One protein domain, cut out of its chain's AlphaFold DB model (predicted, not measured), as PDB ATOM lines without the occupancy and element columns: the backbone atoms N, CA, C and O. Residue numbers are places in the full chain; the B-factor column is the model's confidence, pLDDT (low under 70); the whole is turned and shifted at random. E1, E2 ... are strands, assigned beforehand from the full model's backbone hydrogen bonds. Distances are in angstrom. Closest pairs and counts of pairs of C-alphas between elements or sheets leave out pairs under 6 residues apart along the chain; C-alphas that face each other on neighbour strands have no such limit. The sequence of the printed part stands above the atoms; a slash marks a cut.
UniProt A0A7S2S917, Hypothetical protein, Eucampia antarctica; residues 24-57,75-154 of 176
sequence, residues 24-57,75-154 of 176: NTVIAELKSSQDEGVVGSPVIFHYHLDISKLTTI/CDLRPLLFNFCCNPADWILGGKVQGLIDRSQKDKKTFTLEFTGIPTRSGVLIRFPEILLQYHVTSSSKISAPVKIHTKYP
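What this domain is: This is residues 24 to 57 and 75 to 154 of the 176 residues of the protein "Hypothetical protein" of Eucampia antarctica (UniProt A0A7S2S917). The domain is an elongated, strand-built sandwich: a five-stranded sheet, E5 E7 E3 E1 E10, curled like part of a barrel, has a smaller three-stranded sheet, E6 E4 E9, over it, their best planes 37 degrees apart. The short strands E2 and E8 lie near one end of the long axis, and the long link of residues 136 to 147 loops away toward the other end. The printed part has 114 residues with ten named strands, E1 to E10 in order along the chain, and no named helix; the class is all strand, with 57 residues in strands. The larger sheet runs E5, E7, E3, E1, E10 and is mixed, while the smaller runs E6, E4, E9 and is antiparallel throughout. The whole is compact, with a radius of gyration of the C-alphas of 15.3 A, and spans 46 by 29 by 20 A.

Where its parts are: E1, residues 25 to 32, begins at C-alpha 25 at (-4.719, 31.404, 31.439) and is 23.0 A long from first to last C-alpha. E2 is residues 36 to 38, and E3, residues 43 to 50, is 22.7 A long. After the cut come E4, residues 80 to 85, 16.0 A long, then E5, residues 91 to 94, and E6, residues 98 to 101. E7, residues 110 to 119, is the longest strand by residues; it is 27.7 A long and begins at C-alpha 110 at (5.968, 33.381, 38.785). E8 is residues 123 to 125, and E9, residues 130 to 135, is 17.1 A long. E10, residues 148 to 152, is 13.2 A long and ends at C-alpha 152 at (-6.406, 26.123, 43.748).

How they stand to each other: In the larger sheet, E1 and the edge strand E10 are parallel at 30 degrees, with N 26 and O 148 at 2.8 A, within hydrogen-bond range. E3 and E1 are antiparallel at 156 degrees, with N 29 and O 48 at 2.9 A. E7 and E3 are antiparallel at 153 degrees, with N 47 and O 113 at 2.8 A. E5, the other edge strand, is antiparallel to E7 at 122 degrees, with N 92 and O 118 at 2.8 A. From edge to edge the strands' lines turn by 72 degrees and the way across turns by 113 degrees; the sheet is strongly twisted and curled. In the smaller sheet, E4 is the inner strand, antiparallel to E9 at 156 degrees, with N 83 and O 132 at 3.0 A, and antiparallel to E6 at 151 degrees, with N 82 and O 99 at 2.8 A. The two sheets form a sandwich, two sheets face to face, with 33 pairs of C-alphas within 10 A, the facing parts 9.3 A centre to centre and the strands of the one at 21 degrees to those of the other. The closest C-alphas of E9 and E10 are those of Leu 133 and Ile 149, 7.6 A apart. E6 and E7 are near each other, with 6 pairs of C-alphas within 10 A. E2 and E8 pair with no named strand and are apart from each other; the closest C-alphas of E2 and E7 are those of Val 38 and Pro 119, 7.5 A apart.

The domain as a whole: The two C-alphas farthest apart are those of Val 38 and Ser 141, at 47.1 A. Residues 58 to 74 are not printed, and C-alphas 57 and 75 are 7.3 A apart across this cut, in the link from E3 to E4. Of the links printed whole, E9 to E10 is long, E6 to E7 is short, and the others are tight. The mean pLDDT of the printed part is 87.9; residues 55 to 57, 75 to 76, 106 and 138 to 144 are under 70.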
ATOM      1  N   ASN A  24      -4.067  32.688  27.398       79.38
ATOM      2  CA  ASN A  24      -4.466  33.713  28.377       79.38
ATOM      3  C   ASN A  24      -4.999  33.158  29.714       79.38
ATOM      4  O   ASN A  24      -5.870  33.756  30.351       79.38
ATOM      5  N   THR A  25      -4.448  32.018  30.136       85.88
ATOM      6  CA  THR A  25      -4.719  31.404  31.439       85.88
ATOM      7  C   THR A  25      -3.601  31.702  32.442       85.88
ATOM      8  O   THR A  25      -2.421  31.753  32.086       85.88
ATOM      9  N   VAL A  26      -3.974  31.898  33.705       90.75
ATOM     10  CA  VAL A  26      -3.071  32.008  34.858       90.75
ATOM     11  C   VAL A  26      -3.419  30.901  35.834       90.75
ATOM     12  O   VAL A  26      -4.592  30.696  36.144       90.75
ATOM     13  N   ILE A  27      -2.407  30.193  36.324       93.88
ATOM     14  CA  ILE A  27      -2.589  29.223  37.403       93.88
ATOM     15  C   ILE A  27      -2.278  29.944  38.708       93.88
ATOM     16  O   ILE A  27      -1.230  30.574  38.832       93.88
ATOM     17  N   ALA A  28      -3.195  29.878  39.665       95.75
ATOM     18  CA  ALA A  28      -3.039  30.480  40.977       95.75
ATOM     19  C   ALA A  28      -3.169  29.407  42.066       95.75
ATOM     20  O   ALA A  28      -4.037  28.541  41.992       95.75
ATOM     21  N   GLU A  29      -2.339  29.470  43.099       97.56
ATOM     22  CA  GLU A  29      -2.493  28.675  44.318       97.56
ATOM     23  C   GLU A  29      -2.547  29.623  45.514       97.56
ATOM     24  O   GLU A  29      -1.627  30.415  45.721       97.56
ATOM     25  N   LEU A  30      -3.634  29.551  46.283       97.69
ATOM     26  CA  LEU A  30      -3.783  30.286  47.531       97.69
ATOM     27  C   LEU A  30      -3.316  29.412  48.695       97.69
ATOM     28  O   LEU A  30      -3.796  28.291  48.863       97.69
ATOM     29  N   LYS A  31      -2.429  29.949  49.532       97.31
ATOM     30  CA  LYS A  31      -2.016  29.341  50.802       97.31
ATOM     31  C   LYS A  31      -2.299  30.289  51.951       97.31
ATOM     32  O   LYS A  31      -1.998  31.478  51.857       97.31
ATOM     33  N   SER A  32      -2.850  29.767  53.035       95.50
ATOM     34  CA  SER A  32      -2.915  30.469  54.312       95.50
ATOM     35  C   SER A  32      -1.658  30.176  55.131       95.50
ATOM     36  O   SER A  32      -1.034  29.128  55.000       95.50
ATOM     37  N   SER A  33      -1.273  31.127  55.977       94.75
ATOM     38  CA  SER A  33      -0.209  30.954  56.981       94.75
ATOM     39  C   SER A  33      -0.588  29.968  58.091       94.75
ATOM     40  O   SER A  33       0.292  29.404  58.732       94.75
ATOM     41  N   GLN A  34      -1.887  29.761  58.305       93.75
ATOM     42  CA  GLN A  34      -2.458  28.862  59.304       93.75
ATOM     43  C   GLN A  34      -3.761  28.250  58.769       93.75
ATOM     44  O   GLN A  34      -4.438  28.860  57.936       93.75
ATOM     45  N   ASP A  35      -4.121  27.063  59.251       94.62
ATOM     46  CA  ASP A  35      -5.345  26.350  58.843       94.62
ATOM     47  C   ASP A  35      -6.541  26.641  59.767       94.62
ATOM     48  O   ASP A  35      -7.702  26.377  59.435       94.62
ATOM     49  N   GLU A  36      -6.268  27.216  60.937       94.88
ATOM     50  CA  GLU A  36      -7.271  27.645  61.899       94.88
ATOM     51  C   GLU A  36      -6.855  28.926  62.621       94.88
ATOM     52  O   GLU A  36      -5.681  29.289  62.667       94.88
ATOM     53  N   GLY A  37      -7.833  29.620  63.194       93.19
ATOM     54  CA  GLY A  37      -7.602  30.810  64.004       93.19
ATOM     55  C   GLY A  37      -8.904  31.357  64.562       93.19
ATOM     56  O   GLY A  37      -9.934  30.690  64.512       93.19
ATOM     57  N   VAL A  38      -8.872  32.570  65.103       93.25
ATOM     58  CA  VAL A  38     -10.018  33.173  65.797       93.25
ATOM     59  C   VAL A  38     -10.701  34.217  64.912       93.25
ATOM     60  O   VAL A  38     -10.032  34.917  64.150       93.25
ATOM     61  N   VAL A  39     -12.027  34.346  65.025       93.75
ATOM     62  CA  VAL A  39     -12.794  35.446  64.412       93.75
ATOM     63  C   VAL A  39     -12.157  36.790  64.764       93.75
ATOM     64  O   VAL A  39     -11.836  37.047  65.923       93.75
ATOM     65  N   GLY A  40     -11.974  37.652  63.765       92.75
ATOM     66  CA  GLY A  40     -11.352  38.965  63.938       92.75
ATOM     67  C   GLY A  40      -9.819  38.957  63.979       92.75
ATOM     68  O   GLY A  40      -9.218  40.023  63.886       92.75
ATOM     69  N   SER A  41      -9.169  37.790  64.061       92.81
ATOM     70  CA  SER A  41      -7.707  37.698  64.033       92.81
ATOM     71  C   SER A  41      -7.174  37.734  62.596       92.81
ATOM     72  O   SER A  41      -7.707  37.028  61.738       92.81
ATOM     73  N   PRO A  42      -6.104  38.493  62.303       96.31
ATOM     74  CA  PRO A  42      -5.518  38.520  60.970       96.31
ATOM     75  C   PRO A  42      -4.926  37.162  60.579       96.31
ATOM     76  O   PRO A  42      -4.312  36.470  61.391       96.31
ATOM     77  N   VAL A  43      -5.089  36.818  59.303       96.69
ATOM     78  CA  VAL A  43      -4.530  35.640  58.637       96.69
ATOM     79  C   VAL A  43      -3.744  36.119  57.429       96.69
ATOM     80  O   VAL A  43      -4.291  36.810  56.570       96.69
ATOM     81  N   ILE A  44      -2.467  35.759  57.336       97.62
ATOM     82  CA  ILE A  44      -1.663  36.090  56.155       97.62
ATOM     83  C   ILE A  44      -1.913  35.046  55.071       97.62
ATOM     84  O   ILE A  44      -1.815  33.843  55.336       97.62
ATOM     85  N   PHE A  45      -2.220  35.510  53.865       97.81
ATOM     86  CA  PHE A  45      -2.431  34.696  52.679       97.81
ATOM     87  C   PHE A  45      -1.367  34.979  51.623       97.81
ATOM     88  O   PHE A  45      -0.991  36.128  51.394       97.81
ATOM     89  N   HIS A  46      -0.947  33.922  50.932       97.69
ATOM     90  CA  HIS A  46       0.002  33.972  49.830       97.69
ATOM     91  C   HIS A  46      -0.657  33.428  48.564       97.69
ATOM     92  O   HIS A  46      -1.033  32.257  48.500       97.69
ATOM     93  N   TYR A  47      -0.775  34.278  47.550       96.69
ATOM     94  CA  TYR A  47      -1.177  33.894  46.204       96.69
ATOM     95  C   TYR A  47       0.059  33.646  45.353       96.69
ATOM     96  O   TYR A  47       0.748  34.592  44.967       96.69
ATOM     97  N   HIS A  48       0.323  32.387  45.025       96.75
ATOM     98  CA  HIS A  48       1.347  32.017  44.055       96.75
ATOM     99  C   HIS A  48       0.729  31.987  42.661       96.75
ATOM    100  O   HIS A  48      -0.159  31.184  42.390       96.75
ATOM    101  N   LEU A  49       1.187  32.873  41.785       94.94
ATOM    102  CA  LEU A  49       0.709  33.019  40.416       94.94
ATOM    103  C   LEU A  49       1.760  32.491  39.446       94.94
ATOM    104  O   LEU A  49       2.897  32.958  39.470       94.94
ATOM    105  N   ASP A  50       1.363  31.587  38.559       92.62
ATOM    106  CA  ASP A  50       2.121  31.173  37.383       92.62
ATOM    107  C   ASP A  50       1.475  31.764  36.127       92.62
ATOM    108  O   ASP A  50       0.371  31.393  35.713       92.62
ATOM    109  N   ILE A  51       2.193  32.707  35.518       89.75
ATOM    110  CA  ILE A  51       1.776  33.419  34.312       89.75
ATOM    111  C   ILE A  51       2.459  32.887  33.045       89.75
ATOM    112  O   ILE A  51       2.395  33.526  31.993       89.75
ATOM    113  N   SER A  52       3.107  31.721  33.111       85.25
ATOM    114  CA  SER A  52       3.838  31.121  31.984       85.25
ATOM    115  C   SER A  52       2.962  30.863  30.754       85.25
ATOM    116  O   SER A  52       3.480  30.825  29.638       85.25
ATOM    117  N   LYS A  53       1.646  30.698  30.952       81.25
ATOM    118  CA  LYS A  53       0.644  30.431  29.904       81.25
ATOM    119  C   LYS A  53      -0.100  31.682  29.415       81.25
ATOM    120  O   LYS A  53      -0.957  31.582  28.534       81.25
ATOM    121  N   LEU A  54       0.224  32.868  29.940       79.88
ATOM    122  CA  LEU A  54      -0.332  34.111  29.411       79.88
ATOM    123  C   LEU A  54       0.203  34.352  28.007       79.88
ATOM    124  O   LEU A  54       1.414  34.464  27.799       79.88
ATOM    125  N   THR A  55      -0.707  34.482  27.044       67.56
ATOM    126  CA  THR A  55      -0.311  34.800  25.684       67.56
ATOM    127  C   THR A  55       0.265  36.191  25.621       67.56
ATOM    128  O   THR A  55      -0.358  37.211  25.898       67.56
ATOM    129  N   THR A  56       1.482  36.212  25.132       59.22
ATOM    130  CA  THR A  56       2.053  37.360  24.486       59.22
ATOM    131  C   THR A  56       1.227  37.655  23.235       59.22
ATOM    132  O   THR A  56       1.314  36.903  22.262       59.22
ATOM    133  N   ILE A  57       0.393  38.697  23.242       54.00
ATOM    134  CA  ILE A  57      -0.370  39.070  22.045       54.00
ATOM    135  C   ILE A  57       0.635  39.489  20.968       54.00
ATOM    136  O   ILE A  57       1.117  40.619  20.941       54.00
ATOM    137  N   CYS A  75       7.505  40.775  23.027       50.94
ATOM    138  CA  CYS A  75       6.559  40.174  23.918       50.94
ATOM    139  C   CYS A  75       5.728  41.299  24.523       50.94
ATOM    140  O   CYS A  75       6.296  42.243  25.059       50.94
ATOM    141  N   ASP A  76       4.408  41.236  24.406       58.50
ATOM    142  CA  ASP A  76       3.503  42.159  25.073       58.50
ATOM    143  C   ASP A  76       3.594  41.937  26.596       58.50
ATOM    144  O   ASP A  76       2.812  41.201  27.196       58.50
ATOM    145  N   LEU A  77       4.634  42.513  27.208       71.31
ATOM    146  CA  LEU A  77       4.949  42.480  28.639       71.31
ATOM    147  C   LEU A  77       4.130  43.532  29.397       71.31
ATOM    148  O   LEU A  77       4.608  44.132  30.357       71.31
ATOM    149  N   ARG A  78       2.894  43.790  28.950       78.62
ATOM    150  CA  ARG A  78       1.997  44.729  29.622       78.62
ATOM    151  C   ARG A  78       1.830  44.322  31.090       78.62
ATOM    152  O   ARG A  78       1.560  43.143  31.346       78.62
ATOM    153  N   PRO A  79       1.951  45.272  32.037       87.12
ATOM    154  CA  PRO A  79       1.687  45.001  33.441       87.12
ATOM    155  C   PRO A  79       0.285  44.420  33.638       87.12
ATOM    156  O   PRO A  79      -0.650  44.763  32.906       87.12
ATOM    157  N   LEU A  80       0.134  43.554  34.636       89.44
ATOM    158  CA  LEU A  80      -1.173  43.041  35.043       89.44
ATOM    159  C   LEU A  80      -1.655  43.811  36.265       89.44
ATOM    160  O   LEU A  80      -0.925  43.931  37.241       89.44
ATOM    161  N   LEU A  81      -2.884  44.300  36.228       91.94
ATOM    162  CA  LEU A  81      -3.589  44.782  37.404       91.94
ATOM    163  C   LEU A  81      -4.162  43.581  38.151       91.94
ATOM    164  O   LEU A  81      -4.880  42.774  37.556       91.94
ATOM    165  N   PHE A  82      -3.855  43.476  39.439       94.69
ATOM    166  CA  PHE A  82      -4.476  42.518  40.341       94.69
ATOM    167  C   PHE A  82      -5.410  43.223  41.316       94.69
ATOM    168  O   PHE A  82      -5.155  44.360  41.721       94.69
ATOM    169  N   ASN A  83      -6.471  42.524  41.706       96.00
ATOM    170  CA  ASN A  83      -7.383  42.931  42.764       96.00
ATOM    171  C   ASN A  83      -7.869  41.693  43.524       96.00
ATOM    172  O   ASN A  83      -8.305  40.731  42.890       96.00
ATOM    173  N   PHE A  84      -7.811  41.715  44.852       96.81
ATOM    174  CA  PHE A  84      -8.420  40.692  45.694       96.81
ATOM    175  C   PHE A  84      -9.851  41.087  46.045       96.81
ATOM    176  O   PHE A  84     -10.121  42.215  46.454       96.81
ATOM    177  N   CYS A  85     -10.770  40.141  45.913       95.06
ATOM    178  CA  CYS A  85     -12.151  40.285  46.351       95.06
ATOM    179  C   CYS A  85     -12.517  39.143  47.295       95.06
ATOM    180  O   CYS A  85     -11.885  38.093  47.317       95.06
ATOM    181  N   CYS A  86     -13.532  39.344  48.123       95.12
ATOM    182  CA  CYS A  86     -14.021  38.303  49.012       95.12
ATOM    183  C   CYS A  86     -15.514  38.468  49.263       95.12
ATOM    184  O   CYS A  86     -16.103  39.518  48.999       95.12
ATOM    185  N   ASN A  87     -16.118  37.425  49.827       93.62
ATOM    186  CA  ASN A  87     -17.420  37.557  50.451       93.62
ATOM    187  C   ASN A  87     -17.247  38.237  51.825       93.62
ATOM    188  O   ASN A  87     -16.600  37.645  52.696       93.62
ATOM    189  N   PRO A  88     -17.838  39.425  52.060       92.00
ATOM    190  CA  PRO A  88     -17.698  40.136  53.334       92.00
ATOM    191  C   PRO A  88     -18.297  39.369  54.525       92.00
ATOM    192  O   PRO A  88     -17.912  39.595  55.671       92.00
ATOM    193  N   ALA A  89     -19.208  38.422  54.271       93.50
ATOM    194  CA  ALA A  89     -19.766  37.551  55.305       93.50
ATOM    195  C   ALA A  89     -18.774  36.492  55.820       93.50
ATOM    196  O   ALA A  89     -19.037  35.868  56.845       93.50
ATOM    197  N   ASP A  90     -17.674  36.256  55.098       94.69
ATOM    198  CA  ASP A  90     -16.622  35.311  55.482       94.69
ATOM    199  C   ASP A  90     -15.329  36.025  55.881       94.69
ATOM    200  O   ASP A  90     -14.695  35.634  56.861       94.69
ATOM    201  N   TRP A  91     -14.941  37.061  55.128       97.06
ATOM    202  CA  TRP A  91     -13.625  37.686  55.231       97.06
ATOM    203  C   TRP A  91     -13.688  39.202  55.072       97.06
ATOM    204  O   TRP A  91     -14.406  39.714  54.218       97.06
ATOM    205  N   ILE A  92     -12.837  39.905  55.811       96.94
ATOM    206  CA  ILE A  92     -12.404  41.277  55.522       96.94
ATOM    207  C   ILE A  92     -10.971  41.211  54.998       96.94
ATOM    208  O   ILE A  92     -10.152  40.472  55.539       96.94
ATOM    209  N   LEU A  93     -10.659  41.970  53.952       97.25
ATOM    210  CA  LEU A  93      -9.307  42.034  53.395       97.25
ATOM    211  C   LEU A  93      -8.549  43.243  53.941       97.25
ATOM    212  O   LEU A  93      -9.116  44.319  54.111       97.25
ATOM    213  N   GLY A  94      -7.256  43.063  54.178       94.00
ATOM    214  CA  GLY A  94      -6.323  44.087  54.628       94.00
ATOM    215  C   GLY A  94      -4.983  43.996  53.898       94.00
ATOM    216  O   GLY A  94      -4.669  43.005  53.236       94.00
ATOM    217  N   GLY A  95      -4.181  45.054  54.019       93.56
ATOM    218  CA  GLY A  95      -2.897  45.172  53.329       93.56
ATOM    219  C   GLY A  95      -3.044  45.599  51.865       93.56
ATOM    220  O   GLY A  95      -3.924  46.388  51.515       93.56
ATOM    221  N   LYS A  96      -2.156  45.105  50.994       93.75
ATOM    222  CA  LYS A  96      -2.129  45.475  49.572       93.75
ATOM    223  C   LYS A  96      -3.099  44.613  48.761       93.75
ATOM    224  O   LYS A  96      -2.709  43.623  48.151       93.75
ATOM    225  N   VAL A  97      -4.366  45.026  48.733       95.06
ATOM    226  CA  VAL A  97      -5.438  44.277  48.051       95.06
ATOM    227  C   VAL A  97      -5.529  44.520  46.545       95.06
ATOM    228  O   VAL A  97      -6.108  43.714  45.828       95.06
ATOM    229  N   GLN A  98      -4.917  45.594  46.054       95.75
ATOM    230  CA  GLN A  98      -4.880  45.948  44.639       95.75
ATOM    231  C   GLN A  98      -3.479  46.432  44.256       95.75
ATOM    232  O   GLN A  98      -2.769  47.050  45.058       95.75
ATOM    233  N   GLY A  99      -3.066  46.182  43.017       93.75
ATOM    234  CA  GLY A  99      -1.813  46.718  42.503       93.75
ATOM    235  C   GLY A  99      -1.441  46.212  41.119       93.75
ATOM    236  O   GLY A  99      -2.231  45.564  40.441       93.75
ATOM    237  N   LEU A 100      -0.215  46.519  40.704       92.31
ATOM    238  CA  LEU A 100       0.331  46.119  39.411       92.31
ATOM    239  C   LEU A 100       1.419  45.054  39.579       92.31
ATOM    240  O   LEU A 100       2.258  45.146  40.476       92.31
ATOM    241  N   ILE A 101       1.408  44.071  38.686       90.62
ATOM    242  CA  ILE A 101       2.466  43.088  38.474       90.62
ATOM    243  C   ILE A 101       3.234  43.531  37.238       90.62
ATOM    244  O   ILE A 101       2.716  43.459  36.119       90.62
ATOM    245  N   ASP A 102       4.465  43.991  37.443       87.69
ATOM    246  CA  ASP A 102       5.360  44.287  36.335       87.69
ATOM    247  C   ASP A 102       5.891  42.984  35.721       87.69
ATOM    248  O   ASP A 102       6.408  42.104  36.413       87.69
ATOM    249  N   ARG A 103       5.732  42.870  34.403       83.38
ATOM    250  CA  ARG A 103       6.167  41.728  33.591       83.38
ATOM    251  C   ARG A 103       7.413  42.044  32.768       83.38
ATOM    252  O   ARG A 103       7.823  41.212  31.967       83.38
ATOM    253  N   SER A 104       8.018  43.216  32.948       74.94
ATOM    254  CA  SER A 104       9.222  43.649  32.228       74.94
ATOM    255  C   SER A 104      10.394  42.659  32.340       74.94
ATOM    256  O   SER A 104      11.186  42.518  31.405       74.94
ATOM    257  N   GLN A 105      10.477  41.909  33.443       73.31
ATOM    258  CA  GLN A 105      11.488  40.876  33.663       73.31
ATOM    259  C   GLN A 105      11.151  39.589  32.895       73.31
ATOM    260  O   GLN A 105      10.337  38.779  33.337       73.31
ATOM    261  N   LYS A 106      11.823  39.380  31.755       65.19
ATOM    262  CA  LYS A 106      11.588  38.248  30.833       65.19
ATOM    263  C   LYS A 106      11.685  36.860  31.484       65.19
ATOM    264  O   LYS A 106      10.988  35.948  31.039       65.19
ATOM    265  N   ASP A 107      12.489  36.713  32.533       70.94
ATOM    266  CA  ASP A 107      12.726  35.419  33.184       70.94
ATOM    267  C   ASP A 107      11.758  35.134  34.342       70.94
ATOM    268  O   ASP A 107      11.608  33.986  34.765       70.94
ATOM    269  N   LYS A 108      11.036  36.150  34.836       79.75
ATOM    270  CA  LYS A 108      10.133  35.999  35.980       79.75
ATOM    271  C   LYS A 108       8.714  35.687  35.514       79.75
ATOM    272  O   LYS A 108       7.929  36.572  35.183       79.75
ATOM    273  N   LYS A 109       8.377  34.397  35.512       86.06
ATOM    274  CA  LYS A 109       7.038  33.897  35.144       86.06
ATOM    275  C   LYS A 109       6.147  33.574  36.340       86.06
ATOM    276  O   LYS A 109       4.975  33.259  36.159       86.06
ATOM    277  N   THR A 110       6.688  33.673  37.549       91.62
ATOM    278  CA  THR A 110       5.968  33.381  38.785       91.62
ATOM    279  C   THR A 110       6.034  34.555  39.749       91.62
ATOM    280  O   THR A 110       7.092  35.162  39.946       91.62
ATOM    281  N   PHE A 111       4.907  34.858  40.382       93.50
ATOM    282  CA  PHE A 111       4.767  35.950  41.340       93.50
ATOM    283  C   PHE A 111       4.121  35.432  42.614       93.50
ATOM    284  O   PHE A 111       3.268  34.555  42.559       93.50
ATOM    285  N   THR A 112       4.528  35.978  43.755       95.44
ATOM    286  CA  THR A 112       3.838  35.741  45.023       95.44
ATOM    287  C   THR A 112       3.276  37.068  45.493       95.44
ATOM    288  O   THR A 112       4.014  38.051  45.571       95.44
ATOM    289  N   LEU A 113       1.971  37.102  45.736       96.31
ATOM    290  CA  LEU A 113       1.270  38.253  46.285       96.31
ATOM    291  C   LEU A 113       0.826  37.926  47.706       96.31
ATOM    292  O   LEU A 113       0.280  36.851  47.945       96.31
ATOM    293  N   GLU A 114       1.041  38.859  48.621       96.94
ATOM    294  CA  GLU A 114       0.678  38.719  50.027       96.94
ATOM    295  C   GLU A 114      -0.447  39.694  50.372       96.94
ATOM    296  O   GLU A 114      -0.432  40.854  49.948       96.94
ATOM    297  N   PHE A 115      -1.423  39.222  51.143       97.12
ATOM    298  CA  PHE A 115      -2.464  40.060  51.726       97.12
ATOM    299  C   PHE A 115      -2.947  39.467  53.051       97.12
ATOM    300  O   PHE A 115      -2.685  38.307  53.373       97.12
ATOM    301  N   THR A 116      -3.670  40.270  53.826       97.94
ATOM    302  CA  THR A 116      -4.256  39.838  55.094       97.94
ATOM    303  C   THR A 116      -5.746  39.584  54.907       97.94
ATOM    304  O   THR A 116      -6.452  40.420  54.351       97.94
ATOM    305  N   GLY A 117      -6.245  38.448  55.383       97.25
ATOM    306  CA  GLY A 117      -7.672  38.178  55.523       97.25
ATOM    307  C   GLY A 117      -8.044  38.079  56.997       97.25
ATOM    308  O   GLY A 117      -7.322  37.476  57.781       97.25
ATOM    309  N   ILE A 118      -9.165  38.670  57.388       97.12
ATOM    310  CA  ILE A 118      -9.697  38.631  58.749       97.12
ATOM    311  C   ILE A 118     -11.038  37.893  58.689       97.12
ATOM    312  O   ILE A 118     -11.957  38.394  58.036       97.12
ATOM    313  N   PRO A 119     -11.181  36.716  59.320       96.56
ATOM    314  CA  PRO A 119     -12.423  35.965  59.284       96.56
ATOM    315  C   PRO A 119     -13.494  36.693  60.100       96.56
ATOM    316  O   PRO A 119     -13.257  37.075  61.248       96.56
ATOM    317  N   THR A 120     -14.679  36.881  59.524       95.25
ATOM    318  CA  THR A 120     -15.776  37.645  60.151       95.25
ATOM    319  C   THR A 120     -16.803  36.776  60.861       95.25
ATOM    320  O   THR A 120     -17.559  37.277  61.692       95.25
ATOM    321  N   ARG A 121     -16.818  35.469  60.585       93.88
ATOM    322  CA  ARG A 121     -17.718  34.511  61.234       93.88
ATOM    323  C   ARG A 121     -16.975  33.293  61.756       93.88
ATOM    324  O   ARG A 121     -15.924  32.920  61.230       93.88
ATOM    325  N   SER A 122     -17.532  32.679  62.792       94.19
ATOM    326  CA  SER A 122     -17.061  31.405  63.326       94.19
ATOM    327  C   SER A 122     -17.567  30.230  62.482       94.19
ATOM    328  O   SER A 122     -18.530  30.349  61.720       94.19
ATOM    329  N   GLY A 123     -16.912  29.081  62.622       94.31
ATOM    330  CA  GLY A 123     -17.192  27.854  61.887       94.31
ATOM    331  C   GLY A 123     -16.138  27.533  60.827       94.31
ATOM    332  O   GLY A 123     -15.036  28.081  60.813       94.31
ATOM    333  N   VAL A 124     -16.478  26.595  59.946       96.44
ATOM    334  CA  VAL A 124     -15.604  26.151  58.854       96.44
ATOM    335  C   VAL A 124     -15.859  27.017  57.621       96.44
ATOM    336  O   VAL A 124     -16.939  26.982  57.032       96.44
ATOM    337  N   LEU A 125     -14.857  27.800  57.230       96.00
ATOM    338  CA  LEU A 125     -14.880  28.649  56.045       96.00
ATOM    339  C   LEU A 125     -14.334  27.862  54.852       96.00
ATOM    340  O   LEU A 125     -13.188  27.425  54.860       96.00
ATOM    341  N   ILE A 126     -15.163  27.685  53.827       96.19
ATOM    342  CA  ILE A 126     -14.793  27.006  52.569       96.19
ATOM    343  C   ILE A 126     -14.676  27.973  51.388       96.19
ATOM    344  O   ILE A 126     -14.158  27.621  50.334       96.19
ATOM    345  N   ARG A 127     -15.189  29.197  51.553       96.00
ATOM    346  CA  ARG A 127     -15.062  30.270  50.570       96.00
ATOM    347  C   ARG A 127     -13.869  31.112  50.962       96.00
ATOM    348  O   ARG A 127     -13.806  31.582  52.096       96.00
ATOM    349  N   PHE A 128     -12.951  31.297  50.031       96.81
ATOM    350  CA  PHE A 128     -11.737  32.071  50.235       96.81
ATOM    351  C   PHE A 128     -11.779  33.354  49.407       96.81
ATOM    352  O   PHE A 128     -12.565  33.443  48.462       96.81
ATOM    353  N   PRO A 129     -10.958  34.357  49.757       96.81
ATOM    354  CA  PRO A 129     -10.728  35.502  48.892       96.81
ATOM    355  C   PRO A 129     -10.266  35.047  47.509       96.81
ATOM    356  O   PRO A 129      -9.467  34.121  47.404       96.81
ATOM    357  N   GLU A 130     -10.766  35.703  46.471       96.56
ATOM    358  CA  GLU A 130     -10.466  35.425  45.074       96.56
ATOM    359  C   GLU A 130      -9.538  36.508  44.516       96.56
ATOM    360  O   GLU A 130      -9.560  37.661  44.954       96.56
ATOM    361  N   ILE A 131      -8.729  36.149  43.520       95.94
ATOM    362  CA  ILE A 131      -7.903  37.097  42.772       95.94
ATOM    363  C   ILE A 131      -8.510  37.352  41.396       95.94
ATOM    364  O   ILE A 131      -8.845  36.423  40.666       95.94
ATOM    365  N   LEU A 132      -8.586  38.625  41.022       93.81
ATOM    366  CA  LEU A 132      -8.920  39.090  39.683       93.81
ATOM    367  C   LEU A 132      -7.661  39.652  39.023       93.81
ATOM    368  O   LEU A 132      -6.916  40.409  39.645       93.81
ATOM    369  N   LEU A 133      -7.434  39.303  37.755       91.19
ATOM    370  CA  LEU A 133      -6.305  39.772  36.953       91.19
ATOM    371  C   LEU A 133      -6.807  40.368  35.645       91.19
ATOM    372  O   LEU A 133      -7.639  39.784  34.952       91.19
ATOM    373  N   GLN A 134      -6.271  41.528  35.296       88.56
ATOM    374  CA  GLN A 134      -6.588  42.239  34.063       88.56
ATOM    375  C   GLN A 134      -5.309  42.825  33.477       88.56
ATOM    376  O   GLN A 134      -4.394  43.184  34.213       88.56
ATOM    377  N   TYR A 135      -5.217  42.953  32.154       86.44
ATOM    378  CA  TYR A 135      -4.111  43.720  31.584       86.44
ATOM    379  C   TYR A 135      -4.315  45.200  31.866       86.44
ATOM    380  O   TYR A 135      -5.411  45.733  31.692       86.44
ATOM    381  N   HIS A 136      -3.234  45.879  32.229       83.81
ATOM    382  CA  HIS A 136      -3.244  47.323  32.342       83.81
ATOM    383  C   HIS A 136      -3.421  47.954  30.949       83.81
ATOM    384  O   HIS A 136      -2.644  47.694  30.024       83.81
ATOM    385  N   VAL A 137      -4.466  48.767  30.782       75.88
ATOM    386  CA  VAL A 137      -4.772  49.456  29.524       75.88
ATOM    387  C   VAL A 137      -4.165  50.854  29.579       75.88
ATOM    388  O   VAL A 137      -4.607  51.697  30.346       75.88
ATOM    389  N   THR A 138      -3.140  51.108  28.765       64.88
ATOM    390  CA  THR A 138      -2.437  52.405  28.708       64.88
ATOM    391  C   THR A 138      -3.001  53.378  27.664       64.88
ATOM    392  O   THR A 138      -2.596  54.534  27.641       64.88
ATOM    393  N   SER A 139      -3.941  52.957  26.808       57.50
ATOM    394  CA  SER A 139      -4.561  53.815  25.783       57.50
ATOM    395  C   SER A 139      -6.033  53.450  25.560       57.50
ATOM    396  O   SER A 139      -6.361  52.270  25.434       57.50
ATOM    397  N   SER A 140      -6.893  54.460  25.454       52.97
ATOM    398  CA  SER A 140      -8.360  54.450  25.597       52.97
ATOM    399  C   SER A 140      -9.204  53.650  24.585       52.97
ATOM    400  O   SER A 140     -10.417  53.830  24.555       52.97
ATOM    401  N   SER A 141      -8.641  52.757  23.763       48.91
ATOM    402  CA  SER A 141      -9.412  52.111  22.681       48.91
ATOM    403  C   SER A 141      -9.178  50.617  22.460       48.91
ATOM    404  O   SER A 141      -9.610  50.078  21.441       48.91
ATOM    405  N   LYS A 142      -8.539  49.895  23.388       57.25
ATOM    406  CA  LYS A 142      -8.355  48.442  23.235       57.25
ATOM    407  C   LYS A 142      -9.042  47.669  24.345       57.25
ATOM    408  O   LYS A 142      -8.582  47.662  25.483       57.25
ATOM    409  N   ILE A 143     -10.117  46.974  23.969       58.00
ATOM    410  CA  ILE A 143     -10.709  45.887  24.750       58.00
ATOM    411  C   ILE A 143      -9.588  44.881  25.017       58.00
ATOM    412  O   ILE A 143      -9.035  44.283  24.092       58.00
ATOM    413  N   SER A 144      -9.186  44.755  26.279       63.59
ATOM    414  CA  SER A 144      -8.194  43.764  26.669       63.59
ATOM    415  C   SER A 144      -8.816  42.371  26.639       63.59
ATOM    416  O   SER A 144      -9.930  42.182  27.121       63.59
ATOM    417  N   ALA A 145      -8.072  41.383  26.137       70.00
ATOM    418  CA  ALA A 145      -8.484  39.987  26.217       70.00
ATOM    419  C   ALA A 145      -8.697  39.570  27.690       70.00
ATOM    420  O   ALA A 145      -7.875  39.937  28.543       70.00
ATOM    421  N   PRO A 146      -9.768  38.814  28.000       73.75
ATOM    422  CA  PRO A 146     -10.065  38.382  29.362       73.75
ATOM    423  C   PRO A 146      -9.026  37.363  29.836       73.75
ATOM    424  O   PRO A 146      -8.769  36.378  29.143       73.75
ATOM    425  N   VAL A 147      -8.428  37.596  31.007       86.06
ATOM    426  CA  VAL A 147      -7.511  36.645  31.651       86.06
ATOM    427  C   VAL A 147      -8.339  35.639  32.440       86.06
ATOM    428  O   VAL A 147      -9.098  36.022  33.330       86.06
ATOM    429  N   LYS A 148      -8.200  34.353  32.122       88.50
ATOM    430  CA  LYS A 148      -8.827  33.275  32.895       88.50
ATOM    431  C   LYS A 148      -7.883  32.844  34.007       88.50
ATOM    432  O   LYS A 148      -6.701  32.622  33.756       88.50
ATOM    433  N   ILE A 149      -8.396  32.702  35.223       91.06
ATOM    434  CA  ILE A 149      -7.597  32.308  36.384       91.06
ATOM    435  C   ILE A 149      -8.118  30.973  36.892       91.06
ATOM    436  O   ILE A 149      -9.302  30.830  37.186       91.06
ATOM    437  N   HIS A 150      -7.223  30.000  36.988       93.12
ATOM    438  CA  HIS A 150      -7.498  28.713  37.602       93.12
ATOM    439  C   HIS A 150      -6.868  28.695  38.982       93.12
ATOM    440  O   HIS A 150      -5.656  28.520  39.113       93.12
ATOM    441  N   THR A 151      -7.699  28.902  39.998       94.31
ATOM    442  CA  THR A 151      -7.245  28.977  41.382       94.31
ATOM    443  C   THR A 151      -7.435  27.652  42.102       94.31
ATOM    444  O   THR A 151      -8.533  27.099  42.132       94.31
ATOM    445  N   LYS A 152      -6.368  27.175  42.739       96.81
ATOM    446  CA  LYS A 152      -6.406  26.123  43.748       96.81
ATOM    447  C   LYS A 152      -6.481  26.770  45.129       96.81
ATOM    448  O   LYS A 152      -5.594  27.535  45.504       96.81
ATOM    449  N   TYR A 153      -7.542  26.460  45.862       96.38
ATOM    450  CA  TYR A 153      -7.786  26.964  47.212       96.38
ATOM    451  C   TYR A 153      -7.393  25.927  48.274       96.38
ATOM    452  O   TYR A 153      -7.349  24.730  47.966       96.38
ATOM    453  N   PRO A 154      -7.152  26.355  49.526       94.81
ATOM    454  CA  PRO A 154      -7.159  25.446  50.665       94.81
ATOM    455  C   PRO A 154      -8.517  24.742  50.780       94.81
ATOM    456  O   PRO A 154      -9.537  25.252  50.317       94.81
TER     457      PRO A 154